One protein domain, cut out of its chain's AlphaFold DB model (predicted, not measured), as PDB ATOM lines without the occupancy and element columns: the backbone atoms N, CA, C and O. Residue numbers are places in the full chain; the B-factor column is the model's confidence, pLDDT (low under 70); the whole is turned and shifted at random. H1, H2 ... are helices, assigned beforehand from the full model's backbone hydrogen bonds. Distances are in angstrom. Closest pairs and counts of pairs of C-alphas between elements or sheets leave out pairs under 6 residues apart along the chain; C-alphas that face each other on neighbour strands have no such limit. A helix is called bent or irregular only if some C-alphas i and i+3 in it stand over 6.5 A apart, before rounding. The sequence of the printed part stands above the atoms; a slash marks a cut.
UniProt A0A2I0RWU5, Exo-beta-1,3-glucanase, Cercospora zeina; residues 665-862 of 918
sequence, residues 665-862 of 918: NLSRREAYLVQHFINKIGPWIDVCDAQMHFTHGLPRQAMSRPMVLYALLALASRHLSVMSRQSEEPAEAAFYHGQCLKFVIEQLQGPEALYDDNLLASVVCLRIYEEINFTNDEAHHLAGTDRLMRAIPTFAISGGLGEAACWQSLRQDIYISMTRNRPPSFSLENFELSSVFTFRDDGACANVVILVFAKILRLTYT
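Overview. This is residues 665 to 862 of the 918 residues of the protein "Exo-beta-1,3-glucanase" of Cercospora zeina (UniProt A0A2I0RWU5). Four long helices, H5, H6, H9 and H12, stand side by side in a row along the longest dimension, with H4 packed on one side of H6 and H7 on the other. H1 crosses H4, H3 packs across the beginnings of H4 and H9, and the short helices H8, H10 and H11 fill in beside H9 and H12. The printed part has 198 residues with twelve named helices, H1 to H12 along the chain, and no named strand; the class is all helix. The whole is compact and rounded, with a radius of gyration of the C-alphas of 16.3 A and spans of 46 by 35 by 33 A.

Arrangement. The longest helix is H9, residues 800 to 820. Its residues 801 to 809 touch H6, residues 757 to 771, at a shallow tilt of 27 degrees, the same way; the closest C-alphas, of Asp 757 and Gly 802, are 4.5 A apart. H12, residues 842 to 861, touches H9 at a steep tilt of 36 degrees, only just past shallow, the same way, closest at the C-alphas of Ile 814 and Ala 854, 6.2 A. H7, residues 780 to 791, forms a hairpin with H6 at 27 degrees, closest at the C-alphas of Arg 767 and His 781, 5.0 A. H4, residues 706 to 723, H5, residues 731 to 749, and H6 form an up and down bundle, each helix running against the one before. The closest C-alphas of H4 and H5 are those of Ala 714 and Ala 733, 4.5 A; those of H4 and H6 are Leu 715 and Tyr 769, 5.3 A. H1, residues 668 to 680, touches H4 about perpendicular at 74 degrees, with the C-alphas of Leu 673 and Ala 716 5.3 A apart. H3, residues 693 to 701, is only just irregular, with C-alphas 695 and 698 6.9 A apart; it touches residues 800 to 804 of H9, closest at the C-alphas of His 693 and Leu 801, 5.7 A. H2, residues 682 to 685, touches H3; H8, residues 793 to 797, touches H9; H10, residues 828 to 831, touches H8 and H12; H11, residues 835 to 838, touches H12. H1 and H12 are apart, for instance. Every O i to N i+4 pair is within hydrogen-bond range in H1, H4, H6 and H7; the counts are 14 of 15 in H5, 16 of 17 in H9, 15 of 16 in H12, 2 of 5 in H3 and 0 of 1 in H8, where O i to N i+3 gives 2 of 6 in H3 and 2 of 2 in H8, and H2, H10 and H11 are too short for such a pair.

Along the chain. H1 begins at C-alpha 668, (40.845, -50.037, 1.789), and measures 17.8 A from first to last C-alpha. H4 measures 25.5 A, H5 26.9 A, H6 20.7 A and H7 17.1 A. H9 measures 30.6 A, from C-alpha 800 at (48.370, -77.213, -9.038). H12 measures 28.9 A and ends at C-alpha 861, (60.943, -90.930, 16.468).

Size, cuts and confidence. The two C-alphas farthest apart, of Asn 665 and Thr 860, are 50.7 A apart. The printed part has no cut, and no link is long. The mean pLDDT of the printed part is 88.4; residues 726 to 729 and 774 to 776 are under 70.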
ATOM      1  N   ASN A 665      33.955 -55.881  -3.520       70.50
ATOM      2  CA  ASN A 665      34.071 -54.484  -3.106       70.50
ATOM      3  C   ASN A 665      34.877 -54.380  -1.802       70.50
ATOM      4  O   ASN A 665      34.347 -54.001  -0.763       70.50
ATOM      5  N   LEU A 666      36.149 -54.789  -1.859       81.94
ATOM      6  CA  LEU A 666      37.053 -54.781  -0.707       81.94
ATOM      7  C   LEU A 666      37.208 -53.363  -0.146       81.94
ATOM      8  O   LEU A 666      37.487 -52.417  -0.893       81.94
ATOM      9  N   SER A 667      37.131 -53.222   1.177       83.94
ATOM     10  CA  SER A 667      37.532 -51.990   1.849       83.94
ATOM     11  C   SER A 667      39.019 -51.689   1.613       83.94
ATOM     12  O   SER A 667      39.825 -52.555   1.258       83.94
ATOM     13  N   ARG A 668      39.429 -50.441   1.874       79.25
ATOM     14  CA  ARG A 668      40.845 -50.037   1.789       79.25
ATOM     15  C   ARG A 668      41.756 -50.890   2.682       79.25
ATOM     16  O   ARG A 668      42.907 -51.118   2.310       79.25
ATOM     17  N   ARG A 669      41.256 -51.345   3.837       87.75
ATOM     18  CA  ARG A 669      42.003 -52.178   4.787       87.75
ATOM     19  C   ARG A 669      42.141 -53.607   4.261       87.75
ATOM     20  O   ARG A 669      43.260 -54.099   4.191       87.75
ATOM     21  N   GLU A 670      41.061 -54.219   3.779       90.06
ATOM     22  CA  GLU A 670      41.096 -55.557   3.164       90.06
ATOM     23  C   GLU A 670      41.994 -55.596   1.916       90.06
ATOM     24  O   GLU A 670      42.829 -56.488   1.774       90.06
ATOM     25  N   ALA A 671      41.910 -54.584   1.047       90.12
ATOM     26  CA  ALA A 671      42.788 -54.467  -0.118       90.12
ATOM     27  C   ALA A 671      44.276 -54.324   0.272       90.12
ATOM     28  O   ALA A 671      45.147 -54.884  -0.395       90.12
ATOM     29  N   TYR A 672      44.579 -53.615   1.366       92.12
ATOM     30  CA  TYR A 672      45.935 -53.536   1.917       92.12
ATOM     31  C   TYR A 672      46.401 -54.879   2.502       92.12
ATOM     32  O   TYR A 672      47.536 -55.276   2.252       92.12
ATOM     33  N   LEU A 673      45.533 -55.606   3.211       94.94
ATOM     34  CA  LEU A 673      45.833 -56.929   3.770       94.94
ATOM     35  C   LEU A 673      46.108 -57.974   2.673       94.94
ATOM     36  O   LEU A 673      47.128 -58.660   2.731       94.94
ATOM     37  N   VAL A 674      45.284 -58.036   1.620       95.50
ATOM     38  CA  VAL A 674      45.537 -58.901   0.448       95.50
ATOM     39  C   VAL A 674      46.857 -58.524  -0.238       95.50
ATOM     40  O   VAL A 674      47.651 -59.400  -0.582       95.50
ATOM     41  N   GLN A 675      47.154 -57.229  -0.383       94.88
ATOM     42  CA  GLN A 675      48.431 -56.781  -0.945       94.88
ATOM     43  C   GLN A 675      49.622 -57.118  -0.025       94.88
ATOM     44  O   GLN A 675      50.688 -57.474  -0.527       94.88
ATOM     45  N   HIS A 676      49.465 -57.061   1.303       95.19
ATOM     46  CA  HIS A 676      50.492 -57.496   2.259       95.19
ATOM     47  C   HIS A 676      50.759 -58.996   2.131       95.19
ATOM     48  O   HIS A 676      51.915 -59.385   1.980       95.19
ATOM     49  N   PHE A 677      49.712 -59.826   2.060       97.38
ATOM     50  CA  PHE A 677      49.842 -61.264   1.808       97.38
ATOM     51  C   PHE A 677      50.678 -61.543   0.548       97.38
ATOM     52  O   PHE A 677      51.680 -62.255   0.615       97.38
ATOM     53  N   ILE A 678      50.333 -60.908  -0.581       96.25
ATOM     54  CA  ILE A 678      51.035 -61.076  -1.867       96.25
ATOM     55  C   ILE A 678      52.517 -60.662  -1.783       96.25
ATOM     56  O   ILE A 678      53.365 -61.298  -2.395       96.25
ATOM     57  N   ASN A 679      52.865 -59.603  -1.044       93.44
ATOM     58  CA  ASN A 679      54.231 -59.046  -1.057       93.44
ATOM     59  C   ASN A 679      55.111 -59.474   0.133       93.44
ATOM     60  O   ASN A 679      56.286 -59.078   0.189       93.44
ATOM     61  N   LYS A 680      54.548 -60.189   1.118       92.88
ATOM     62  CA  LYS A 680      55.220 -60.528   2.387       92.88
ATOM     63  C   LYS A 680      54.930 -61.917   2.947       92.88
ATOM     64  O   LYS A 680      55.621 -62.286   3.884       92.88
ATOM     65  N   ILE A 681      53.937 -62.653   2.442       95.31
ATOM     66  CA  ILE A 681      53.541 -63.954   3.009       95.31
ATOM     67  C   ILE A 681      53.593 -65.045   1.945       95.31
ATOM     68  O   ILE A 681      54.353 -65.990   2.108       95.31
ATOM     69  N   GLY A 682      52.886 -64.880   0.820       94.69
ATOM     70  CA  GLY A 682      52.914 -65.825  -0.308       94.69
ATOM     71  C   GLY A 682      54.329 -66.289  -0.705       94.69
ATOM     72  O   GLY A 682      54.547 -67.497  -0.768       94.69
ATOM     73  N   PRO A 683      55.323 -65.383  -0.850       92.56
ATOM     74  CA  PRO A 683      56.702 -65.752  -1.198       92.56
ATOM     75  C   PRO A 683      57.456 -66.590  -0.152       92.56
ATOM     76  O   PRO A 683      58.560 -67.047  -0.433       92.56
ATOM     77  N   TRP A 684      56.906 -66.760   1.056       89.62
ATOM     78  CA  TRP A 684      57.413 -67.671   2.090       89.62
ATOM     79  C   TRP A 684      56.701 -69.031   2.068       89.62
ATOM     80  O   TRP A 684      57.271 -70.019   2.521       89.62
ATOM     81  N   ILE A 685      55.476 -69.088   1.535       93.19
ATOM     82  CA  ILE A 685      54.718 -70.335   1.347       93.19
ATOM     83  C   ILE A 685      55.178 -71.045   0.066       93.19
ATOM     84  O   ILE A 685      55.360 -72.259   0.054       93.19
ATOM     85  N   ASP A 686      55.457 -70.282  -0.992       92.88
ATOM     86  CA  ASP A 686      55.914 -70.783  -2.297       92.88
ATOM     87  C   ASP A 686      57.385 -71.269  -2.302       92.88
ATOM     88  O   ASP A 686      58.015 -71.401  -3.355       92.88
ATOM     89  N   VAL A 687      57.975 -71.553  -1.134       85.94
ATOM     90  CA  VAL A 687      59.359 -72.032  -1.026       85.94
ATOM     91  C   VAL A 687      59.463 -73.430  -1.636       85.94
ATOM     92  O   VAL A 687      59.038 -74.422  -1.041       85.94
ATOM     93  N   CYS A 688      60.096 -73.492  -2.813       87.06
ATOM     94  CA  CYS A 688      60.169 -74.640  -3.732       87.06
ATOM     95  C   CYS A 688      58.929 -74.880  -4.619       87.06
ATOM     96  O   CYS A 688      58.851 -75.939  -5.243       87.06
ATOM     97  N   ASP A 689      58.016 -73.914  -4.748       88.94
ATOM     98  CA  ASP A 689      56.988 -73.902  -5.795       88.94
ATOM     99  C   ASP A 689      57.334 -72.880  -6.890       88.94
ATOM    100  O   ASP A 689      57.053 -71.685  -6.788       88.94
ATOM    101  N   ALA A 690      57.900 -73.371  -7.993       84.31
ATOM    102  CA  ALA A 690      58.292 -72.544  -9.132       84.31
ATOM    103  C   ALA A 690      57.113 -71.898  -9.901       84.31
ATOM    104  O   ALA A 690      57.356 -71.112 -10.820       84.31
ATOM    105  N   GLN A 691      55.855 -72.221  -9.568       88.50
ATOM    106  CA  GLN A 691      54.654 -71.598 -10.145       88.50
ATOM    107  C   GLN A 691      54.010 -70.543  -9.229       88.50
ATOM    108  O   GLN A 691      53.133 -69.805  -9.686       88.50
ATOM    109  N   MET A 692      54.481 -70.419  -7.983       91.25
ATOM    110  CA  MET A 692      54.038 -69.432  -6.994       91.25
ATOM    111  C   MET A 692      52.516 -69.446  -6.738       91.25
ATOM    112  O   MET A 692      51.822 -68.424  -6.865       91.25
ATOM    113  N   HIS A 693      51.961 -70.621  -6.425       94.81
ATOM    114  CA  HIS A 693      50.522 -70.816  -6.262       94.81
ATOM    115  C   HIS A 693      49.927 -69.978  -5.123       94.81
ATOM    116  O   HIS A 693      48.815 -69.469  -5.292       94.81
ATOM    117  N   PHE A 694      50.632 -69.745  -4.014       96.25
ATOM    118  CA  PHE A 694      50.141 -68.903  -2.918       96.25
ATOM    119  C   PHE A 694      50.342 -67.403  -3.185       96.25
ATOM    120  O   PHE A 694      49.476 -66.607  -2.828       96.25
ATOM    121  N   THR A 695      51.408 -66.978  -3.868       94.88
ATOM    122  CA  THR A 695      51.617 -65.555  -4.212       94.88
ATOM    123  C   THR A 695      50.725 -65.091  -5.367       94.88
ATOM    124  O   THR A 695      50.367 -63.910  -5.448       94.88
ATOM    125  N   HIS A 696      50.378 -65.980  -6.306       91.38
ATOM    126  CA  HIS A 696      49.720 -65.601  -7.565       91.38
ATOM    127  C   HIS A 696      48.451 -66.387  -7.914       91.38
ATOM    128  O   HIS A 696      47.612 -65.847  -8.638       91.38
ATOM    129  N   GLY A 697      48.280 -67.619  -7.435       92.31
ATOM    130  CA  GLY A 697      47.068 -68.416  -7.657       92.31
ATOM    131  C   GLY A 697      45.972 -68.091  -6.642       92.31
ATOM    132  O   GLY A 697      44.921 -67.551  -6.997       92.31
ATOM    133  N   LEU A 698      46.241 -68.368  -5.369       94.94
ATOM    134  CA  LEU A 698      45.312 -68.236  -4.247       94.94
ATOM    135  C   LEU A 698      44.698 -66.821  -4.106       94.94
ATOM    136  O   LEU A 698      43.476 -66.725  -3.972       94.94
ATOM    137  N   PRO A 699      45.442 -65.703  -4.274       94.38
ATOM    138  CA  PRO A 699      44.871 -64.357  -4.180       94.38
ATOM    139  C   PRO A 699      43.973 -63.987  -5.370       94.38
ATOM    140  O   PRO A 699      43.203 -63.033  -5.280       94.38
ATOM    141  N   ARG A 700      44.028 -64.737  -6.484       90.56
ATOM    142  CA  ARG A 700      43.041 -64.619  -7.574       90.56
ATOM    143  C   ARG A 700      41.754 -65.365  -7.226       90.56
ATOM    144  O   ARG A 700      40.682 -64.831  -7.492       90.56
ATOM    145  N   GLN A 701      41.851 -66.539  -6.594       89.94
ATOM    146  CA  GLN A 701      40.680 -67.286  -6.105       89.94
ATOM    147  C   GLN A 701      39.943 -66.515  -5.001       89.94
ATOM    148  O   GLN A 701      38.718 -66.460  -5.007       89.94
ATOM    149  N   ALA A 702      40.669 -65.820  -4.120       91.31
ATOM    150  CA  ALA A 702      40.097 -64.934  -3.102       91.31
ATOM    151  C   ALA A 702      39.117 -63.882  -3.656       91.31
ATOM    152  O   ALA A 702      38.217 -63.441  -2.950       91.31
ATOM    153  N   MET A 703      39.244 -63.483  -4.928       85.62
ATOM    154  CA  MET A 703      38.332 -62.511  -5.543       85.62
ATOM    155  C   MET A 703      36.943 -63.092  -5.875       85.62
ATOM    156  O   MET A 703      36.049 -62.338  -6.256       85.62
ATOM    157  N   SER A 704      36.759 -64.412  -5.746       82.81
ATOM    158  CA  SER A 704      35.493 -65.131  -5.972       82.81
ATOM    159  C   SER A 704      35.175 -66.212  -4.921       82.81
ATOM    160  O   SER A 704      34.103 -66.813  -4.981       82.81
ATOM    161  N   ARG A 705      36.070 -66.467  -3.957       88.25
ATOM    162  CA  ARG A 705      35.934 -67.480  -2.895       88.25
ATOM    163  C   ARG A 705      36.079 -66.829  -1.505       88.25
ATOM    164  O   ARG A 705      37.212 -66.572  -1.092       88.25
ATOM    165  N   PRO A 706      34.976 -66.588  -0.766       88.44
ATOM    166  CA  PRO A 706      35.011 -65.921   0.543       88.44
ATOM    167  C   PRO A 706      35.918 -66.601   1.576       88.44
ATOM    168  O   PRO A 706      36.711 -65.918   2.213       88.44
ATOM    169  N   MET A 707      35.885 -67.935   1.675       94.38
ATOM    170  CA  MET A 707      36.793 -68.725   2.524       94.38
ATOM    171  C   MET A 707      38.267 -68.336   2.322       94.38
ATOM    172  O   MET A 707      38.958 -67.959   3.265       94.38
ATOM    173  N   VAL A 708      38.720 -68.347   1.065       96.44
ATOM    174  CA  VAL A 708      40.101 -68.022   0.690       96.44
ATOM    175  C   VAL A 708      40.425 -66.562   1.006       96.44
ATOM    176  O   VAL A 708      41.509 -66.262   1.505       96.44
ATOM    177  N   LEU A 709      39.491 -65.642   0.748       95.88
ATOM    178  CA  LEU A 709      39.661 -64.234   1.099       95.88
ATOM    179  C   LEU A 709      39.870 -64.062   2.608       95.88
ATOM    180  O   LEU A 709      40.838 -63.425   3.014       95.88
ATOM    181  N   TYR A 710      39.020 -64.666   3.437       96.44
ATOM    182  CA  TYR A 710      39.124 -64.551   4.887       96.44
ATOM    183  C   TYR A 710      40.379 -65.236   5.451       96.44
ATOM    184  O   TYR A 710      41.018 -64.657   6.327       96.44
ATOM    185  N   ALA A 711      40.818 -66.372   4.893       97.75
ATOM    186  CA  ALA A 711      42.112 -66.983   5.221       97.75
ATOM    187  C   ALA A 711      43.294 -66.020   4.981       97.75
ATOM    188  O   ALA A 711      44.153 -65.837   5.849       97.75
ATOM    189  N   LEU A 712      43.315 -65.367   3.814       97.75
ATOM    190  CA  LEU A 712      44.339 -64.387   3.434       97.75
ATOM    191  C   LEU A 712      44.316 -63.145   4.336       97.75
ATOM    192  O   LEU A 712      45.375 -62.676   4.757       97.75
ATOM    193  N   LEU A 713      43.126 -62.618   4.639       96.12
ATOM    194  CA  LEU A 713      42.941 -61.440   5.491       96.12
ATOM    195  C   LEU A 713      43.351 -61.709   6.947       96.12
ATOM    196  O   LEU A 713      44.049 -60.882   7.541       96.12
ATOM    197  N   ALA A 714      42.985 -62.872   7.495       95.69
ATOM    198  CA  ALA A 714      43.369 -63.304   8.836       95.69
ATOM    199  C   ALA A 714      44.895 -63.400   8.970       95.69
ATOM    200  O   ALA A 714      45.493 -62.742   9.827       95.69
ATOM    201  N   LEU A 715      45.542 -64.154   8.070       96.31
ATOM    202  CA  LEU A 715      46.991 -64.353   8.094       96.31
ATOM    203  C   LEU A 715      47.762 -63.044   7.865       96.31
ATOM    204  O   LEU A 715      48.749 -62.779   8.553       96.31
ATOM    205  N   ALA A 716      47.284 -62.181   6.963       96.19
ATOM    206  CA  ALA A 716      47.868 -60.859   6.758       96.19
ATOM    207  C   ALA A 716      47.767 -59.961   8.000       96.19
ATOM    208  O   ALA A 716      48.741 -59.280   8.331       96.19
ATOM    209  N   SER A 717      46.624 -59.967   8.697       93.44
ATOM    210  CA  SER A 717      46.413 -59.143   9.892       93.44
ATOM    211  C   SER A 717      47.259 -59.630  11.076       93.44
ATOM    212  O   SER A 717      47.993 -58.828  11.666       93.44
ATOM    213  N   ARG A 718      47.284 -60.946  11.357       90.38
ATOM    214  CA  ARG A 718      48.140 -61.515  12.421       90.38
ATOM    215  C   ARG A 718      49.619 -61.231  12.160       90.38
ATOM    216  O   ARG A 718      50.324 -60.764  13.054       90.38
ATOM    217  N   HIS A 719      50.080 -61.438  10.925       92.50
ATOM    218  CA  HIS A 719      51.472 -61.176  10.561       92.50
ATOM    219  C   HIS A 719      51.857 -59.697  10.748       92.50
ATOM    220  O   HIS A 719      52.942 -59.412  11.252       92.50
ATOM    221  N   LEU A 720      50.974 -58.746  10.415       90.38
ATOM    222  CA  LEU A 720      51.217 -57.322  10.679       90.38
ATOM    223  C   LEU A 720      51.333 -57.003  12.177       90.38
ATOM    224  O   LEU A 720      52.208 -56.217  12.542       90.38
ATOM    225  N   SER A 721      50.514 -57.629  13.034       85.81
ATOM    226  CA  SER A 721      50.618 -57.491  14.499       85.81
ATOM    227  C   SER A 721      52.024 -57.850  14.980       85.81
ATOM    228  O   SER A 721      52.735 -57.016  15.553       85.81
ATOM    229  N   VAL A 722      52.482 -59.047  14.601       83.12
ATOM    230  CA  VAL A 722      53.799 -59.588  14.955       83.12
ATOM    231  C   VAL A 722      54.937 -58.725  14.397       83.12
ATOM    232  O   VAL A 722      55.863 -58.382  15.135       83.12
ATOM    233  N   MET A 723      54.852 -58.274  13.138       83.38
ATOM    234  CA  MET A 723      55.830 -57.334  12.563       83.38
ATOM    235  C   MET A 723      55.885 -55.992  13.314       83.38
ATOM    236  O   MET A 723      56.952 -55.384  13.399       83.38
ATOM    237  N   SER A 724      54.759 -55.532  13.868       79.00
ATOM    238  CA  SER A 724      54.679 -54.298  14.664       79.00
ATOM    239  C   SER A 724      55.094 -54.465  16.135       79.00
ATOM    240  O   SER A 724      55.174 -53.470  16.856       79.00
ATOM    241  N   ARG A 725      55.416 -55.697  16.565       71.88
ATOM    242  CA  ARG A 725      55.695 -56.093  17.961       71.88
ATOM    243  C   ARG A 725      54.531 -55.848  18.927       71.88
ATOM    244  O   ARG A 725      54.754 -55.606  20.112       71.88
ATOM    245  N   GLN A 726      53.301 -55.927  18.432       63.50
ATOM    246  CA  GLN A 726      52.128 -56.059  19.290       63.50
ATOM    247  C   GLN A 726      52.104 -57.486  19.860       63.50
ATOM    248  O   GLN A 726      52.302 -58.455  19.128       63.50
ATOM    249  N   SER A 727      51.940 -57.603  21.180       53.41
ATOM    250  CA  SER A 727      51.948 -58.876  21.920       53.41
ATOM    251  C   SER A 727      50.596 -59.588  21.940       53.41
ATOM    252  O   SER A 727      50.514 -60.725  22.389       53.41
ATOM    253  N   GLU A 728      49.546 -58.915  21.475       60.16
ATOM    254  CA  GLU A 728      48.164 -59.388  21.493       60.16
ATOM    255  C   GLU A 728      47.669 -59.687  20.070       60.16
ATOM    256  O   GLU A 728      48.138 -59.121  19.071       60.16
ATOM    257  N   GLU A 729      46.702 -60.594  19.974       66.56
ATOM    258  CA  GLU A 729      46.035 -60.925  18.720       66.56
ATOM    259  C   GLU A 729      45.075 -59.794  18.311       66.56
ATOM    260  O   GLU A 729      44.198 -59.429  19.096       66.56
ATOM    261  N   PRO A 730      45.180 -59.222  17.093       76.19
ATOM    262  CA  PRO A 730      44.234 -58.205  16.661       76.19
ATOM    263  C   PRO A 730      42.828 -58.789  16.563       76.19
ATOM    264  O   PRO A 730      42.621 -59.794  15.884       76.19
ATOM    265  N   ALA A 731      41.837 -58.086  17.111       72.44
ATOM    266  CA  ALA A 731      40.429 -58.438  16.929       72.44
ATOM    267  C   ALA A 731      40.022 -58.517  15.438       72.44
ATOM    268  O   ALA A 731      39.131 -59.277  15.074       72.44
ATOM    269  N   GLU A 732      40.715 -57.779  14.560       84.56
ATOM    270  CA  GLU A 732      40.613 -57.903  13.100       84.56
ATOM    271  C   GLU A 732      41.073 -59.283  12.583       84.56
ATOM    272  O   GLU A 732      40.392 -59.892  11.759       84.56
ATOM    273  N   ALA A 733      42.208 -59.788  13.073       85.94
ATOM    274  CA  ALA A 733      42.758 -61.084  12.685       85.94
ATOM    275  C   ALA A 733      41.844 -62.224  13.157       85.94
ATOM    276  O   ALA A 733      41.449 -63.063  12.344       85.94
ATOM    277  N   ALA A 734      41.428 -62.176  14.429       81.69
ATOM    278  CA  ALA A 734      40.502 -63.133  15.031       81.69
ATOM    279  C   ALA A 734      39.139 -63.146  14.315       81.69
ATOM    280  O   ALA A 734      38.589 -64.212  14.032       81.69
ATOM    281  N   PHE A 735      38.613 -61.970  13.945       83.62
ATOM    282  CA  PHE A 735      37.373 -61.855  13.178       83.62
ATOM    283  C   PHE A 735      37.472 -62.561  11.820       83.62
ATOM    284  O   PHE A 735      36.623 -63.397  11.507       83.62
ATOM    285  N   TYR A 736      38.504 -62.272  11.017       89.69
ATOM    286  CA  TYR A 736      38.664 -62.922   9.713       89.69
ATOM    287  C   TYR A 736      38.969 -64.422   9.841       89.69
ATOM    288  O   TYR A 736      38.473 -65.203   9.030       89.69
ATOM    289  N   HIS A 737      39.708 -64.845  10.872       92.12
ATOM    290  CA  HIS A 737      39.913 -66.262  11.185       92.12
ATOM    291  C   HIS A 737      38.564 -66.961  11.425       92.12
ATOM    292  O   HIS A 737      38.265 -67.967  10.782       92.12
ATOM    293  N   GLY A 738      37.702 -66.370  12.262       78.56
ATOM    294  CA  GLY A 738      36.346 -66.861  12.518       78.56
ATOM    295  C   GLY A 738      35.449 -66.897  11.275       78.56
ATOM    296  O   GLY A 738      34.723 -67.873  11.087       78.56
ATOM    297  N   GLN A 739      35.511 -65.894  10.386       85.94
ATOM    298  CA  GLN A 739      34.754 -65.944   9.122       85.94
ATOM    299  C   GLN A 739      35.278 -67.029   8.171       85.94
ATOM    300  O   GLN A 739      34.480 -67.693   7.517       85.94
ATOM    301  N   CYS A 740      36.596 -67.245   8.100       94.00
ATOM    302  CA  CYS A 740      37.175 -68.324   7.296       94.00
ATOM    303  C   CYS A 740      36.726 -69.702   7.805       94.00
ATOM    304  O   CYS A 740      36.242 -70.530   7.032       94.00
ATOM    305  N   LEU A 741      36.836 -69.914   9.121       88.38
ATOM    306  CA  LEU A 741      36.550 -71.190   9.770       88.38
ATOM    307  C   LEU A 741      35.096 -71.647   9.555       88.38
ATOM    308  O   LEU A 741      34.867 -72.841   9.388       88.38
ATOM    309  N   LYS A 742      34.131 -70.721   9.456       84.94
ATOM    310  CA  LYS A 742      32.736 -71.047   9.101       84.94
ATOM    311  C   LYS A 742      32.622 -71.773   7.759       84.94
ATOM    312  O   LYS A 742      32.019 -72.838   7.709       84.94
ATOM    313  N   PHE A 743      33.243 -71.247   6.701       87.88
ATOM    314  CA  PHE A 743      33.226 -71.891   5.380       87.88
ATOM    315  C   PHE A 743      34.021 -73.202   5.358       87.88
ATOM    316  O   PHE A 743      33.636 -74.141   4.667       87.88
ATOM    317  N   VAL A 744      35.114 -73.287   6.129       89.56
ATOM    318  CA  VAL A 744      35.880 -74.535   6.292       89.56
ATOM    319  C   VAL A 744      35.007 -75.618   6.938       89.56
ATOM    320  O   VAL A 744      34.970 -76.737   6.437       89.56
ATOM    321  N   ILE A 745      34.264 -75.291   8.003       80.81
ATOM    322  CA  ILE A 745      33.333 -76.216   8.670       80.81
ATOM    323  C   ILE A 745      32.177 -76.603   7.735       80.81
ATOM    324  O   ILE A 745      31.902 -77.791   7.591       80.81
ATOM    325  N   GLU A 746      31.550 -75.636   7.058       83.25
ATOM    326  CA  GLU A 746      30.468 -75.872   6.086       83.25
ATOM    327  C   GLU A 746      30.907 -76.838   4.969       83.25
ATOM    328  O   GLU A 746      30.215 -77.813   4.672       83.25
ATOM    329  N   GLN A 747      32.092 -76.624   4.384       85.38
ATOM    330  CA  GLN A 747      32.609 -77.488   3.322       85.38
ATOM    331  C   GLN A 747      33.026 -78.873   3.851       85.38
ATOM    332  O   GLN A 747      32.844 -79.853   3.134       85.38
ATOM    333  N   LEU A 748      33.520 -78.975   5.094       82.12
ATOM    334  CA  LEU A 748      33.864 -80.246   5.758       82.12
ATOM    335  C   LEU A 748      32.641 -81.077   6.186       82.12
ATOM    336  O   LEU A 748      32.746 -82.301   6.241       82.12
ATOM    337  N   GLN A 749      31.499 -80.441   6.469       79.38
ATOM    338  CA  GLN A 749      30.218 -81.117   6.730       79.38
ATOM    339  C   GLN A 749      29.582 -81.693   5.452       79.38
ATOM    340  O   GLN A 749      28.726 -82.577   5.527       79.38
ATOM    341  N   GLY A 750      29.996 -81.214   4.276       74.25
ATOM    342  CA  GLY A 750      29.614 -81.787   2.989       74.25
ATOM    343  C   GLY A 750      30.322 -83.120   2.684       74.25
ATOM    344  O   GLY A 750      31.344 -83.441   3.292       74.25
ATOM    345  N   PRO A 751      29.827 -83.905   1.705       77.69
ATOM    346  CA  PRO A 751      30.520 -85.103   1.234       77.69
ATOM    347  C   PRO A 751      31.935 -84.787   0.733       77.69
ATOM    348  O   PRO A 751      32.129 -83.778   0.058       77.69
ATOM    349  N   GLU A 752      32.893 -85.695   0.953       80.19
ATOM    350  CA  GLU A 752      34.318 -85.509   0.601       80.19
ATOM    351  C   GLU A 752      34.547 -85.095  -0.866       80.19
ATOM    352  O   GLU A 752      35.476 -84.358  -1.173       80.19
ATOM    353  N   ALA A 753      33.650 -85.486  -1.779       78.06
ATOM    354  CA  ALA A 753      33.655 -85.066  -3.183       78.06
ATOM    355  C   ALA A 753      33.488 -83.542  -3.413       78.06
ATOM    356  O   ALA A 753      33.598 -83.087  -4.553       78.06
ATOM    357  N   LEU A 754      33.201 -82.760  -2.364       79.56
ATOM    358  CA  LEU A 754      33.161 -81.295  -2.374       79.56
ATOM    359  C   LEU A 754      34.456 -80.643  -1.859       79.56
ATOM    360  O   LEU A 754      34.596 -79.425  -1.978       79.56
ATOM    361  N   TYR A 755      35.393 -81.400  -1.280       89.94
ATOM    362  CA  TYR A 755      36.665 -80.858  -0.792       89.94
ATOM    363  C   TYR A 755      37.567 -80.514  -1.991       89.94
ATOM    364  O   TYR A 755      37.792 -81.349  -2.866       89.94
ATOM    365  N   ASP A 756      38.091 -79.287  -2.050       90.50
ATOM    366  CA  ASP A 756      38.879 -78.793  -3.187       90.50
ATOM    367  C   ASP A 756      40.210 -78.140  -2.767       90.50
ATOM    368  O   ASP A 756      40.469 -77.899  -1.586       90.50
ATOM    369  N   ASP A 757      41.061 -77.817  -3.748       93.56
ATOM    370  CA  ASP A 757      42.336 -77.113  -3.540       93.56
ATOM    371  C   ASP A 757      42.180 -75.827  -2.705       93.56
ATOM    372  O   ASP A 757      43.106 -75.434  -1.995       93.56
ATOM    373  N   ASN A 758      41.023 -75.155  -2.790       94.62
ATOM    374  CA  ASN A 758      40.747 -73.930  -2.041       94.62
ATOM    375  C   ASN A 758      40.541 -74.217  -0.549       94.62
ATOM    376  O   ASN A 758      41.039 -73.443   0.270       94.62
ATOM    377  N   LEU A 759      39.857 -75.310  -0.191       95.25
ATOM    378  CA  LEU A 759      39.726 -75.771   1.196       95.25
ATOM    379  C   LEU A 759      41.099 -76.089   1.789       95.25
ATOM    380  O   LEU A 759      41.484 -75.495   2.797       95.25
ATOM    381  N   LEU A 760      41.876 -76.945   1.117       95.38
ATOM    382  CA  LEU A 760      43.201 -77.351   1.590       95.38
ATOM    383  C   LEU A 760      44.147 -76.147   1.737       95.38
ATOM    384  O   LEU A 760      44.768 -75.974   2.784       95.38
ATOM    385  N   ALA A 761      44.218 -75.264   0.736       96.62
ATOM    386  CA  ALA A 761      45.064 -74.072   0.803       96.62
ATOM    387  C   ALA A 761      44.595 -73.042   1.851       96.62
ATOM    388  O   ALA A 761      45.429 -72.335   2.423       96.62
ATOM    389  N   SER A 762      43.290 -72.971   2.144       97.38
ATOM    390  CA  SER A 762      42.763 -72.133   3.232       97.38
ATOM    391  C   SER A 762      43.166 -72.691   4.596       97.38
ATOM    392  O   SER A 762      43.686 -71.938   5.417       97.38
ATOM    393  N   VAL A 763      43.035 -74.006   4.813       96.50
ATOM    394  CA  VAL A 763      43.491 -74.675   6.047       96.50
ATOM    395  C   VAL A 763      45.009 -74.540   6.226       96.50
ATOM    396  O   VAL A 763      45.454 -74.268   7.336       96.50
ATOM    397  N   VAL A 764      45.811 -74.590   5.154       96.50
ATOM    398  CA  VAL A 764      47.255 -74.273   5.216       96.50
ATOM    399  C   VAL A 764      47.508 -72.825   5.653       96.50
ATOM    400  O   VAL A 764      48.379 -72.584   6.486       96.50
ATOM    401  N   CYS A 765      46.737 -71.849   5.167       97.12
ATOM    402  CA  CYS A 765      46.869 -70.459   5.626       97.12
ATOM    403  C   CYS A 765      46.477 -70.292   7.106       97.12
ATOM    404  O   CYS A 765      47.164 -69.578   7.838       97.12
ATOM    405  N   LEU A 766      45.431 -70.985   7.574       95.75
ATOM    406  CA  LEU A 766      45.066 -71.032   8.997       95.75
ATOM    407  C   LEU A 766      46.115 -71.788   9.837       95.75
ATOM    408  O   LEU A 766      46.384 -71.423  10.977       95.75
ATOM    409  N   ARG A 767      46.816 -72.767   9.259       94.44
ATOM    410  CA  ARG A 767      47.951 -73.423   9.917       94.44
ATOM    411  C   ARG A 767      49.158 -72.487  10.075       94.44
ATOM    412  O   ARG A 767      49.785 -72.493  11.127       94.44
ATOM    413  N   ILE A 768      49.456 -71.633   9.093       93.75
ATOM    414  CA  ILE A 768      50.505 -70.599   9.242       93.75
ATOM    415  C   ILE A 768      50.065 -69.515  10.251       93.75
ATOM    416  O   ILE A 768      50.896 -68.928  10.940       93.75
ATOM    417  N   TYR A 769      48.757 -69.262  10.380       92.38
ATOM    418  CA  TYR A 769      48.196 -68.345  11.382       92.38
ATOM    419  C   TYR A 769      48.471 -68.833  12.816       92.38
ATOM    420  O   TYR A 769      48.834 -68.020  13.664       92.38
ATOM    421  N   GLU A 770      48.384 -70.145  13.066       89.50
ATOM    422  CA  GLU A 770      48.873 -70.777  14.303       89.50
ATOM    423  C   GLU A 770      50.408 -70.692  14.425       89.50
ATOM    424  O   GLU A 770      50.923 -70.264  15.448       89.50
ATOM    425  N   GLU A 771      51.150 -71.067  13.379       88.56
ATOM    426  CA  GLU A 771      52.622 -71.192  13.384       88.56
ATOM    427  C   GLU A 771      53.361 -69.859  13.639       88.56
ATOM    428  O   GLU A 771      54.446 -69.837  14.220       88.56
ATOM    429  N   ILE A 772      52.765 -68.727  13.250       86.25
ATOM    430  CA  ILE A 772      53.278 -67.373  13.540       86.25
ATOM    431  C   ILE A 772      53.064 -66.973  15.021       86.25
ATOM    432  O   ILE A 772      53.624 -65.975  15.486       86.25
ATOM    433  N   ASN A 773      52.289 -67.738  15.797       71.50
ATOM    434  CA  ASN A 773      52.022 -67.470  17.207       71.50
ATOM    435  C   ASN A 773      53.118 -68.035  18.133       71.50
ATOM    436  O   ASN A 773      52.972 -69.098  18.727       71.50
ATOM    437  N   PHE A 774      54.210 -67.284  18.314       61.44
ATOM    438  CA  PHE A 774      55.381 -67.710  19.103       61.44
ATOM    439  C   PHE A 774      55.122 -68.078  20.582       61.44
ATOM    440  O   PHE A 774      56.035 -68.587  21.232       61.44
ATOM    441  N   THR A 775      53.941 -67.787  21.139       61.31
ATOM    442  CA  THR A 775      53.572 -68.113  22.529       61.31
ATOM    443  C   THR A 775      52.858 -69.454  22.673       61.31
ATOM    444  O   THR A 775      53.086 -70.141  23.665       61.31
ATOM    445  N   ASN A 776      52.021 -69.838  21.705       64.19
ATOM    446  CA  ASN A 776      51.369 -71.143  21.680       64.19
ATOM    447  C   ASN A 776      51.080 -71.595  20.241       64.19
ATOM    448  O   ASN A 776      50.303 -70.956  19.529       64.19
ATOM    449  N   ASP A 777      51.675 -72.719  19.853       79.06
ATOM    450  CA  ASP A 777      51.412 -73.418  18.600       79.06
ATOM    451  C   ASP A 777      50.835 -74.805  18.923       79.06
ATOM    452  O   ASP A 777      51.586 -75.756  19.152       79.06
ATOM    453  N   GLU A 778      49.503 -74.920  18.915       76.38
ATOM    454  CA  GLU A 778      48.778 -76.170  19.194       76.38
ATOM    455  C   GLU A 778      48.756 -77.146  18.009       76.38
ATOM    456  O   GLU A 778      48.805 -78.367  18.197       76.38
ATOM    457  N   ALA A 779      48.809 -76.626  16.779       84.50
ATOM    458  CA  ALA A 779      48.713 -77.373  15.521       84.50
ATOM    459  C   ALA A 779      47.361 -78.076  15.256       84.50
ATOM    460  O   ALA A 779      47.326 -79.158  14.659       84.50
ATOM    461  N   HIS A 780      46.238 -77.446  15.628       84.75
ATOM    462  CA  HIS A 780      44.892 -77.948  15.315       84.75
ATOM    463  C   HIS A 780      44.656 -78.037  13.800       84.75
ATOM    464  O   HIS A 780      44.228 -79.080  13.295       84.75
ATOM    465  N   HIS A 781      45.008 -76.989  13.048       90.50
ATOM    466  CA  HIS A 781      44.858 -76.994  11.590       90.50
ATOM    467  C   HIS A 781      45.807 -77.991  10.902       90.50
ATOM    468  O   HIS A 781      45.473 -78.487   9.830       90.50
ATOM    469  N   LEU A 782      46.926 -78.386  11.529       90.56
ATOM    470  CA  LEU A 782      47.782 -79.464  11.008       90.56
ATOM    471  C   LEU A 782      47.071 -80.825  11.070       90.56
ATOM    472  O   LEU A 782      47.136 -81.600  10.116       90.56
ATOM    473  N   ALA A 783      46.357 -81.102  12.167       85.62
ATOM    474  CA  ALA A 783      45.538 -82.306  12.301       85.62
ATOM    475  C   ALA A 783      44.320 -82.287  11.353       85.62
ATOM    476  O   ALA A 783      43.919 -83.335  10.844       85.62
ATOM    477  N   GLY A 784      43.764 -81.104  11.065       84.88
ATOM    478  CA  GLY A 784      42.775 -80.915   9.997       84.88
ATOM    479  C   GLY A 784      43.335 -81.262   8.611       84.88
ATOM    480  O   GLY A 784      42.714 -82.015   7.860       84.88
ATOM    481  N   THR A 785      44.544 -80.790   8.300       91.38
ATOM    482  CA  THR A 785      45.241 -81.093   7.043       91.38
ATOM    483  C   THR A 785      45.567 -82.578   6.877       91.38
ATOM    484  O   THR A 785      45.336 -83.118   5.797       91.38
ATOM    485  N   ASP A 786      46.041 -83.269   7.922       89.12
ATOM    486  CA  ASP A 786      46.277 -84.724   7.874       89.12
ATOM    487  C   ASP A 786      44.994 -85.488   7.499       89.12
ATOM    488  O   ASP A 786      45.011 -86.340   6.610       89.12
ATOM    489  N   ARG A 787      43.849 -85.125   8.097       87.00
ATOM    490  CA  ARG A 787      42.539 -85.710   7.760       87.00
ATOM    491  C   ARG A 787      42.156 -85.449   6.299       87.00
ATOM    492  O   ARG A 787      41.818 -86.398   5.594       87.00
ATOM    493  N   LEU A 788      42.285 -84.209   5.816       89.44
ATOM    494  CA  LEU A 788      42.026 -83.853   4.412       89.44
ATOM    495  C   LEU A 788      42.922 -84.629   3.430       89.44
ATOM    496  O   LEU A 788      42.440 -85.121   2.411       89.44
ATOM    497  N   MET A 789      44.209 -84.789   3.745       89.31
ATOM    498  CA  MET A 789      45.169 -85.525   2.910       89.31
ATOM    499  C   MET A 789      45.005 -87.054   2.969       89.31
ATOM    500  O   MET A 789      45.514 -87.754   2.091       89.31
ATOM    501  N   ARG A 790      44.298 -87.583   3.977       86.88
ATOM    502  CA  ARG A 790      43.871 -88.992   4.049       86.88
ATOM    503  C   ARG A 790      42.572 -89.243   3.286       86.88
ATOM    504  O   ARG A 790      42.489 -90.262   2.608       86.88
ATOM    505  N   ALA A 791      41.610 -88.319   3.361       85.94
ATOM    506  CA  ALA A 791      40.370 -88.359   2.583       85.94
ATOM    507  C   ALA A 791      40.642 -88.228   1.074       85.94
ATOM    508  O   ALA A 791      40.134 -89.007   0.269       85.94
ATOM    509  N   ILE A 792      41.521 -87.294   0.683       88.38
ATOM    510  CA  ILE A 792      41.913 -87.070  -0.716       88.38
ATOM    511  C   ILE A 792      43.445 -87.166  -0.870       88.38
ATOM    512  O   ILE A 792      44.144 -86.151  -0.967       88.38
ATOM    513  N   PRO A 793      44.002 -88.392  -0.970       86.81
ATOM    514  CA  PRO A 793      45.425 -88.603  -1.252       86.81
ATOM    515  C   PRO A 793      45.876 -88.020  -2.597       86.81
ATOM    516  O   PRO A 793      47.058 -87.732  -2.784       86.81
ATOM    517  N   THR A 794      44.948 -87.833  -3.544       87.50
ATOM    518  CA  THR A 794      45.241 -87.324  -4.890       87.50
ATOM    519  C   THR A 794      45.727 -85.875  -4.910       87.50
ATOM    520  O   THR A 794      46.397 -85.512  -5.875       87.50
ATOM    521  N   PHE A 795      45.484 -85.073  -3.863       90.00
ATOM    522  CA  PHE A 795      46.062 -83.726  -3.758       90.00
ATOM    523  C   PHE A 795      47.599 -83.752  -3.814       90.00
ATOM    524  O   PHE A 795      48.201 -82.873  -4.418       90.00
ATOM    525  N   ALA A 796      48.256 -84.790  -3.280       88.88
ATOM    526  CA  ALA A 796      49.720 -84.893  -3.279       88.88
ATOM    527  C   ALA A 796      50.342 -85.180  -4.666       88.88
ATOM    528  O   ALA A 796      51.567 -85.219  -4.790       88.88
ATOM    529  N   ILE A 797      49.517 -85.411  -5.699       88.06
ATOM    530  CA  ILE A 797      49.947 -85.826  -7.049       88.06
ATOM    531  C   ILE A 797      49.182 -85.136  -8.194       88.06
ATOM    532  O   ILE A 797      49.386 -85.473  -9.362       88.06
ATOM    533  N   SER A 798      48.271 -84.208  -7.889       81.81
ATOM    534  CA  SER A 798      47.389 -83.566  -8.873       81.81
ATOM    535  C   SER A 798      48.070 -82.485  -9.717       81.81
ATOM    536  O   SER A 798      47.487 -82.012 -10.696       81.81
ATOM    537  N   GLY A 799      49.267 -82.042  -9.327       86.00
ATOM    538  CA  GLY A 799      49.762 -80.711  -9.652       86.00
ATOM    539  C   GLY A 799      48.908 -79.609  -9.014       86.00
ATOM    540  O   GLY A 799      48.001 -79.860  -8.215       86.00
ATOM    541  N   GLY A 800      49.185 -78.367  -9.410       90.69
ATOM    542  CA  GLY A 800      48.370 -77.213  -9.038       90.69
ATOM    543  C   GLY A 800      48.506 -76.781  -7.576       90.69
ATOM    544  O   GLY A 800      49.507 -77.045  -6.907       90.69
ATOM    545  N   LEU A 801      47.467 -76.094  -7.099       93.12
ATOM    546  CA  LEU A 801      47.400 -75.518  -5.758       93.12
ATOM    547  C   LEU A 801      47.300 -76.607  -4.678       93.12
ATOM    548  O   LEU A 801      47.940 -76.467  -3.640       93.12
ATOM    549  N   GLY A 802      46.563 -77.694  -4.932       92.31
ATOM    550  CA  GLY A 802      46.461 -78.845  -4.032       92.31
ATOM    551  C   GLY A 802      47.819 -79.493  -3.749       92.31
ATOM    552  O   GLY A 802      48.186 -79.654  -2.587       92.31
ATOM    553  N   GLU A 803      48.621 -79.761  -4.787       93.06
ATOM    554  CA  GLU A 803      49.953 -80.352  -4.599       93.06
ATOM    555  C   GLU A 803      50.919 -79.372  -3.910       93.06
ATOM    556  O   GLU A 803      51.647 -79.766  -2.996       93.06
ATOM    557  N   ALA A 804      50.886 -78.081  -4.268       93.38
ATOM    558  CA  ALA A 804      51.668 -77.052  -3.574       93.38
ATOM    559  C   ALA A 804      51.301 -76.958  -2.078       93.38
ATOM    560  O   ALA A 804      52.187 -76.896  -1.222       93.38
ATOM    561  N   ALA A 805      50.007 -77.022  -1.748       95.50
ATOM    562  CA  ALA A 805      49.520 -77.036  -0.373       95.50
ATOM    563  C   ALA A 805      49.970 -78.296   0.388       95.50
ATOM    564  O   ALA A 805      50.424 -78.174   1.526       95.50
ATOM    565  N   CYS A 806      49.949 -79.484  -0.229       94.94
ATOM    566  CA  CYS A 806      50.512 -80.707   0.364       94.94
ATOM    567  C   CYS A 806      52.011 -80.571   0.680       94.94
ATOM    568  O   CYS A 806      52.449 -80.938   1.774       94.94
ATOM    569  N   TRP A 807      52.807 -80.018  -0.242       94.69
ATOM    570  CA  TRP A 807      54.242 -79.804  -0.020       94.69
ATOM    571  C   TRP A 807      54.530 -78.767   1.071       94.69
ATOM    572  O   TRP A 807      55.469 -78.970   1.850       94.69
ATOM    573  N   GLN A 808      53.732 -77.700   1.181       95.06
ATOM    574  CA  GLN A 808      53.837 -76.774   2.312       95.06
ATOM    575  C   GLN A 808      53.489 -77.470   3.631       95.06
ATOM    576  O   GLN A 808      54.259 -77.412   4.587       95.06
ATOM    577  N   SER A 809      52.370 -78.188   3.659       94.81
ATOM    578  CA  SER A 809      51.882 -78.893   4.848       94.81
ATOM    579  C   SER A 809      52.923 -79.862   5.415       94.81
ATOM    580  O   SER A 809      53.120 -79.933   6.627       94.81
ATOM    581  N   LEU A 810      53.658 -80.564   4.541       95.75
ATOM    582  CA  LEU A 810      54.741 -81.465   4.944       95.75
ATOM    583  C   LEU A 810      55.872 -80.736   5.693       95.75
ATOM    584  O   LEU A 810      56.454 -81.300   6.615       95.75
ATOM    585  N   ARG A 811      56.178 -79.477   5.345       94.50
ATOM    586  CA  ARG A 811      57.175 -78.661   6.069       94.50
ATOM    587  C   ARG A 811      56.690 -78.319   7.479       94.50
ATOM    588  O   ARG A 811      57.493 -78.313   8.407       94.50
ATOM    589  N   GLN A 812      55.387 -78.102   7.643       94.38
ATOM    590  CA  GLN A 812      54.758 -77.781   8.926       94.38
ATOM    591  C   GLN A 812      54.686 -79.018   9.840       94.38
ATOM    592  O   GLN A 812      54.948 -78.919  11.039       94.38
ATOM    593  N   ASP A 813      54.437 -80.205   9.274       95.06
ATOM    594  CA  ASP A 813      54.533 -81.485   9.992       95.06
ATOM    595  C   ASP A 813      55.991 -81.824  10.362       95.06
ATOM    596  O   ASP A 813      56.255 -82.260  11.482       95.06
ATOM    597  N   ILE A 814      56.967 -81.528   9.490       95.88
ATOM    598  CA  ILE A 814      58.410 -81.604   9.805       95.88
ATOM    599  C   ILE A 814      58.785 -80.650  10.951       95.88
ATOM    600  O   ILE A 814      59.498 -81.062  11.866       95.88
ATOM    601  N   TYR A 815      58.310 -79.399  10.934       92.69
ATOM    602  CA  TYR A 815      58.554 -78.430  12.007       92.69
ATOM    603  C   TYR A 815      58.060 -78.966  13.358       92.69
ATOM    604  O   TYR A 815      58.852 -79.065  14.296       92.69
ATOM    605  N   ILE A 816      56.800 -79.412  13.432       92.62
ATOM    606  CA  ILE A 816      56.229 -80.005  14.652       92.62
ATOM    607  C   ILE A 816      56.940 -81.309  15.052       92.62
ATOM    608  O   ILE A 816      57.126 -81.568  16.242       92.62
ATOM    609  N   SER A 817      57.385 -82.118  14.087       94.31
ATOM    610  CA  SER A 817      58.163 -83.337  14.355       94.31
ATOM    611  C   SER A 817      59.480 -83.023  15.070       94.31
ATOM    612  O   SER A 817      59.813 -83.678  16.058       94.31
ATOM    613  N   MET A 818      60.202 -81.989  14.619       92.81
ATOM    614  CA  MET A 818      61.455 -81.542  15.239       92.81
ATOM    615  C   MET A 818      61.242 -80.849  16.592       92.81
ATOM    616  O   MET A 818      62.003 -81.099  17.523       92.81
ATOM    617  N   THR A 819      60.232 -79.980  16.728       89.62
ATOM    618  CA  THR A 819      60.013 -79.221  17.976       89.62
ATOM    619  C   THR A 819      59.388 -80.063  19.085       89.62
ATOM    620  O   THR A 819      59.725 -79.865  20.253       89.62
ATOM    621  N   ARG A 820      58.525 -81.034  18.747       91.00
ATOM    622  CA  ARG A 820      57.847 -81.918  19.716       91.00
ATOM    623  C   ARG A 820      58.425 -83.341  19.793       91.00
ATOM    624  O   ARG A 820      57.860 -84.175  20.491       91.00
ATOM    625  N   ASN A 821      59.539 -83.624  19.107       93.00
ATOM    626  CA  ASN A 821      60.219 -84.932  19.070       93.00
ATOM    627  C   ASN A 821      59.293 -86.126  18.749       93.00
ATOM    628  O   ASN A 821      59.366 -87.178  19.387       93.00
ATOM    629  N   ARG A 822      58.407 -85.956  17.761       92.62
ATOM    630  CA  ARG A 822      57.417 -86.964  17.342       92.62
ATOM    631  C   ARG A 822      57.605 -87.331  15.865       92.62
ATOM    632  O   ARG A 822      58.112 -86.501  15.113       92.62
ATOM    633  N   PRO A 823      57.215 -88.535  15.411       93.50
ATOM    634  CA  PRO A 823      57.274 -88.857  13.988       93.50
ATOM    635  C   PRO A 823      56.276 -87.986  13.194       93.50
ATOM    636  O   PRO A 823      55.235 -87.616  13.749       93.50
ATOM    637  N   PRO A 824      56.549 -87.699  11.905       93.69
ATOM    638  CA  PRO A 824      55.599 -87.031  11.018       93.69
ATOM    639  C   PRO A 824      54.245 -87.740  11.011       93.69
ATOM    640  O   PRO A 824      54.177 -88.967  10.882       93.69
ATOM    641  N   SER A 825      53.177 -86.959  11.161       90.69
ATOM    642  CA  SER A 825      51.800 -87.452  11.218       90.69
ATOM    643  C   SER A 825      51.267 -87.903   9.858       90.69
ATOM    644  O   SER A 825      50.378 -88.754   9.808       90.69
ATOM    645  N   PHE A 826      51.828 -87.389   8.761       90.81
ATOM    646  CA  PHE A 826      51.309 -87.630   7.414       90.81
ATOM    647  C   PHE A 826      51.706 -88.988   6.806       90.81
ATOM    648  O   PHE A 826      52.769 -89.567   7.067       90.81
ATOM    649  N   SER A 827      50.875 -89.444   5.864       90.00
ATOM    650  CA  SER A 827      51.205 -90.514   4.915       90.00
ATOM    651  C   SER A 827      52.224 -90.016   3.876       90.00
ATOM    652  O   SER A 827      51.867 -89.529   2.802       90.00
ATOM    653  N   LEU A 828      53.517 -90.117   4.205       92.31
ATOM    654  CA  LEU A 828      54.649 -89.770   3.327       92.31
ATOM    655  C   LEU A 828      54.644 -90.567   2.008       92.31
ATOM    656  O   LEU A 828      55.197 -90.130   1.001       92.31
ATOM    657  N   GLU A 829      53.985 -91.721   2.020       90.38
ATOM    658  CA  GLU A 829      53.714 -92.610   0.896       90.38
ATOM    659  C   GLU A 829      52.907 -91.907  -0.213       90.38
ATOM    660  O   GLU A 829      53.187 -92.111  -1.393       90.38
ATOM    661  N   ASN A 830      51.972 -91.013   0.146       88.06
ATOM    662  CA  ASN A 830      51.130 -90.280  -0.813       88.06
ATOM    663  C   ASN A 830      51.967 -89.402  -1.763       88.06
ATOM    664  O   ASN A 830      51.580 -89.173  -2.907       88.06
ATOM    665  N   PHE A 831      53.132 -88.934  -1.304       91.88
ATOM    666  CA  PHE A 831      54.028 -88.072  -2.073       91.88
ATOM    667  C   PHE A 831      54.916 -88.848  -3.061       91.88
ATOM    668  O   PHE A 831      55.452 -88.236  -3.981       91.88
ATOM    669  N   GLU A 832      55.105 -90.170  -2.918       86.75
ATOM    670  CA  GLU A 832      56.072 -90.931  -3.740       86.75
ATOM    671  C   GLU A 832      55.730 -90.962  -5.240       86.75
ATOM    672  O   GLU A 832      56.608 -91.182  -6.074       86.75
ATOM    673  N   LEU A 833      54.463 -90.719  -5.585       84.69
ATOM    674  CA  LEU A 833      53.964 -90.668  -6.962       84.69
ATOM    675  C   LEU A 833      53.926 -89.239  -7.547       84.69
ATOM    676  O   LEU A 833      53.502 -89.059  -8.690       84.69
ATOM    677  N   SER A 834      54.383 -88.231  -6.795       89.12
ATOM    678  CA  SER A 834      54.441 -86.829  -7.235       89.12
ATOM    679  C   SER A 834      55.372 -86.628  -8.438       89.12
ATOM    680  O   SER A 834      56.415 -87.271  -8.597       89.12
ATOM    681  N   SER A 835      55.037 -85.636  -9.268       83.94
ATOM    682  CA  SER A 835      55.856 -85.243 -10.415       83.94
ATOM    683  C   SER A 835      57.256 -84.716 -10.044       83.94
ATOM    684  O   SER A 835      58.149 -84.737 -10.905       83.94
ATOM    685  N   VAL A 836      57.508 -84.322  -8.781       84.25
ATOM    686  CA  VAL A 836      58.818 -83.798  -8.333       84.25
ATOM    687  C   VAL A 836      59.962 -84.800  -8.515       84.25
ATOM    688  O   VAL A 836      61.089 -84.406  -8.818       84.25
ATOM    689  N   PHE A 837      59.673 -86.105  -8.457       84.88
ATOM    690  CA  PHE A 837      60.659 -87.171  -8.681       84.88
ATOM    691  C   PHE A 837      61.214 -87.215 -10.115       84.88
ATOM    692  O   PHE A 837      62.157 -87.960 -10.397       84.88
ATOM    693  N   THR A 838      60.687 -86.381 -11.020       80.62
ATOM    694  CA  THR A 838      61.252 -86.153 -12.357       80.62
ATOM    695  C   THR A 838      62.338 -85.066 -12.414       80.62
ATOM    696  O   THR A 838      62.915 -84.884 -13.483       80.62
ATOM    697  N   PHE A 839      62.658 -84.385 -11.297       74.88
ATOM    698  CA  PHE A 839      63.754 -83.399 -11.164       74.88
ATOM    699  C   PHE A 839      63.775 -82.323 -12.277       74.88
ATOM    700  O   PHE A 839      64.819 -82.018 -12.853       74.88
ATOM    701  N   ARG A 840      62.606 -81.760 -12.615       75.69
ATOM    702  CA  ARG A 840      62.458 -80.784 -13.717       75.69
ATOM    703  C   ARG A 840      62.961 -79.379 -13.385       75.69
ATOM    704  O   ARG A 840      63.264 -78.621 -14.302       75.69
ATOM    705  N   ASP A 841      63.046 -79.049 -12.102       79.44
ATOM    706  CA  ASP A 841      63.409 -77.735 -11.579       79.44
ATOM    707  C   ASP A 841      64.031 -77.854 -10.173       79.44
ATOM    708  O   ASP A 841      64.037 -78.925  -9.555       79.44
ATOM    709  N   ASP A 842      64.570 -76.743  -9.663       78.06
ATOM    710  CA  ASP A 842      65.210 -76.695  -8.345       78.06
ATOM    711  C   ASP A 842      64.213 -76.935  -7.191       78.06
ATOM    712  O   ASP A 842      64.576 -77.531  -6.176       78.06
ATOM    713  N   GLY A 843      62.947 -76.532  -7.335       82.56
ATOM    714  CA  GLY A 843      61.911 -76.752  -6.325       82.56
ATOM    715  C   GLY A 843      61.562 -78.235  -6.176       82.56
ATOM    716  O   GLY A 843      61.575 -78.773  -5.068       82.56
ATOM    717  N   ALA A 844      61.385 -78.925  -7.302       84.44
ATOM    718  CA  ALA A 844      61.251 -80.378  -7.356       84.44
ATOM    719  C   ALA A 844      62.455 -81.100  -6.716       84.44
ATOM    720  O   ALA A 844      62.278 -82.007  -5.901       84.44
ATOM    721  N   CYS A 845      63.681 -80.655  -7.019       83.06
ATOM    722  CA  CYS A 845      64.908 -81.185  -6.416       83.06
ATOM    723  C   CYS A 845      64.923 -81.034  -4.879       83.06
ATOM    724  O   CYS A 845      65.326 -81.961  -4.173       83.06
ATOM    725  N   ALA A 846      64.451 -79.901  -4.352       85.94
ATOM    726  CA  ALA A 846      64.353 -79.658  -2.913       85.94
ATOM    727  C   ALA A 846      63.226 -80.468  -2.236       85.94
ATOM    728  O   ALA A 846      63.450 -81.054  -1.177       85.94
ATOM    729  N   ASN A 847      62.046 -80.583  -2.857       90.50
ATOM    730  CA  ASN A 847      60.925 -81.368  -2.320       90.50
ATOM    731  C   ASN A 847      61.287 -82.854  -2.114       90.50
ATOM    732  O   ASN A 847      60.884 -83.449  -1.113       90.50
ATOM    733  N   VAL A 848      62.128 -83.439  -2.979       90.62
ATOM    734  CA  VAL A 848      62.616 -84.820  -2.797       90.62
ATOM    735  C   VAL A 848      63.428 -84.985  -1.503       90.62
ATOM    736  O   VAL A 848      63.165 -85.919  -0.747       90.62
ATOM    737  N   VAL A 849      64.382 -84.092  -1.201       89.69
ATOM    738  CA  VAL A 849      65.171 -84.203   0.046       89.69
ATOM    739  C   VAL A 849      64.350 -83.849   1.289       89.69
ATOM    740  O   VAL A 849      64.579 -84.434   2.344       89.69
ATOM    741  N   ILE A 850      63.334 -82.989   1.163       93.25
ATOM    742  CA  ILE A 850      62.358 -82.721   2.233       93.25
ATOM    743  C   ILE A 850      61.567 -83.996   2.582       93.25
ATOM    744  O   ILE A 850      61.434 -84.319   3.763       93.25
ATOM    745  N   LEU A 851      61.126 -84.785   1.591       95.44
ATOM    746  CA  LEU A 851      60.465 -86.071   1.859       95.44
ATOM    747  C   LEU A 851      61.421 -87.110   2.471       95.44
ATOM    748  O   LEU A 851      61.034 -87.843   3.382       95.44
ATOM    749  N   VAL A 852      62.674 -87.174   2.006       94.88
ATOM    750  CA  VAL A 852      63.698 -88.054   2.607       94.88
ATOM    751  C   VAL A 852      63.978 -87.649   4.060       94.88
ATOM    752  O   VAL A 852      64.075 -88.519   4.923       94.88
ATOM    753  N   PHE A 853      64.019 -86.350   4.367       96.25
ATOM    754  CA  PHE A 853      64.165 -85.865   5.739       96.25
ATOM    755  C   PHE A 853      62.962 -86.241   6.617       96.25
ATOM    756  O   PHE A 853      63.163 -86.772   7.706       96.25
ATOM    757  N   ALA A 854      61.724 -86.094   6.129       96.81
ATOM    758  CA  ALA A 854      60.538 -86.574   6.846       96.81
ATOM    759  C   ALA A 854      60.609 -88.086   7.144       96.81
ATOM    760  O   ALA A 854      60.326 -88.517   8.261       96.81
ATOM    761  N   LYS A 855      61.063 -88.904   6.187       95.62
ATOM    762  CA  LYS A 855      61.262 -90.348   6.404       95.62
ATOM    763  C   LYS A 855      62.340 -90.639   7.453       95.62
ATOM    764  O   LYS A 855      62.143 -91.520   8.285       95.62
ATOM    765  N   ILE A 856      63.428 -89.865   7.478       96.38
ATOM    766  CA  ILE A 856      64.451 -89.940   8.533       96.38
ATOM    767  C   ILE A 856      63.853 -89.575   9.902       96.38
ATOM    768  O   ILE A 856      64.076 -90.312  10.863       96.38
ATOM    769  N   LEU A 857      63.040 -88.518  10.008       96.56
ATOM    770  CA  LEU A 857      62.343 -88.175  11.260       96.56
ATOM    771  C   LEU A 857      61.369 -89.285  11.694       96.56
ATOM    772  O   LEU A 857      61.308 -89.620  12.877       96.56
ATOM    773  N   ARG A 858      60.677 -89.935  10.746       95.31
ATOM    774  CA  ARG A 858      59.806 -91.087  11.030       95.31
ATOM    775  C   ARG A 858      60.593 -92.284  11.592       95.31
ATOM    776  O   ARG A 858      60.132 -92.865  12.569       95.31
ATOM    777  N   LEU A 859      61.781 -92.607  11.065       94.38
ATOM    778  CA  LEU A 859      62.671 -93.636  11.648       94.38
ATOM    779  C   LEU A 859      63.290 -93.206  12.990       94.38
ATOM    780  O   LEU A 859      63.544 -94.045  13.851       94.38
ATOM    781  N   THR A 860      63.538 -91.906  13.174       94.88
ATOM    782  CA  THR A 860      64.147 -91.351  14.394       94.88
ATOM    783  C   THR A 860      63.191 -91.417  15.583       94.88
ATOM    784  O   THR A 860      63.604 -91.791  16.679       94.88
ATOM    785  N   TYR A 861      61.915 -91.082  15.380       95.06
ATOM    786  CA  TYR A 861      60.943 -90.930  16.468       95.06
ATOM    787  C   TYR A 861      59.930 -92.085  16.595       95.06
ATOM    788  O   TYR A 861      59.228 -92.162  17.601       95.06
ATOM    789  N   THR A 862      59.857 -93.018  15.636       92.75
ATOM    790  CA  THR A 862      59.035 -94.236  15.784       92.75
ATOM    791  C   THR A 862      59.775 -95.298  16.602       92.75
ATOM    792  O   THR A 862      60.778 -95.864  16.161       92.75
TER     793      THR A 862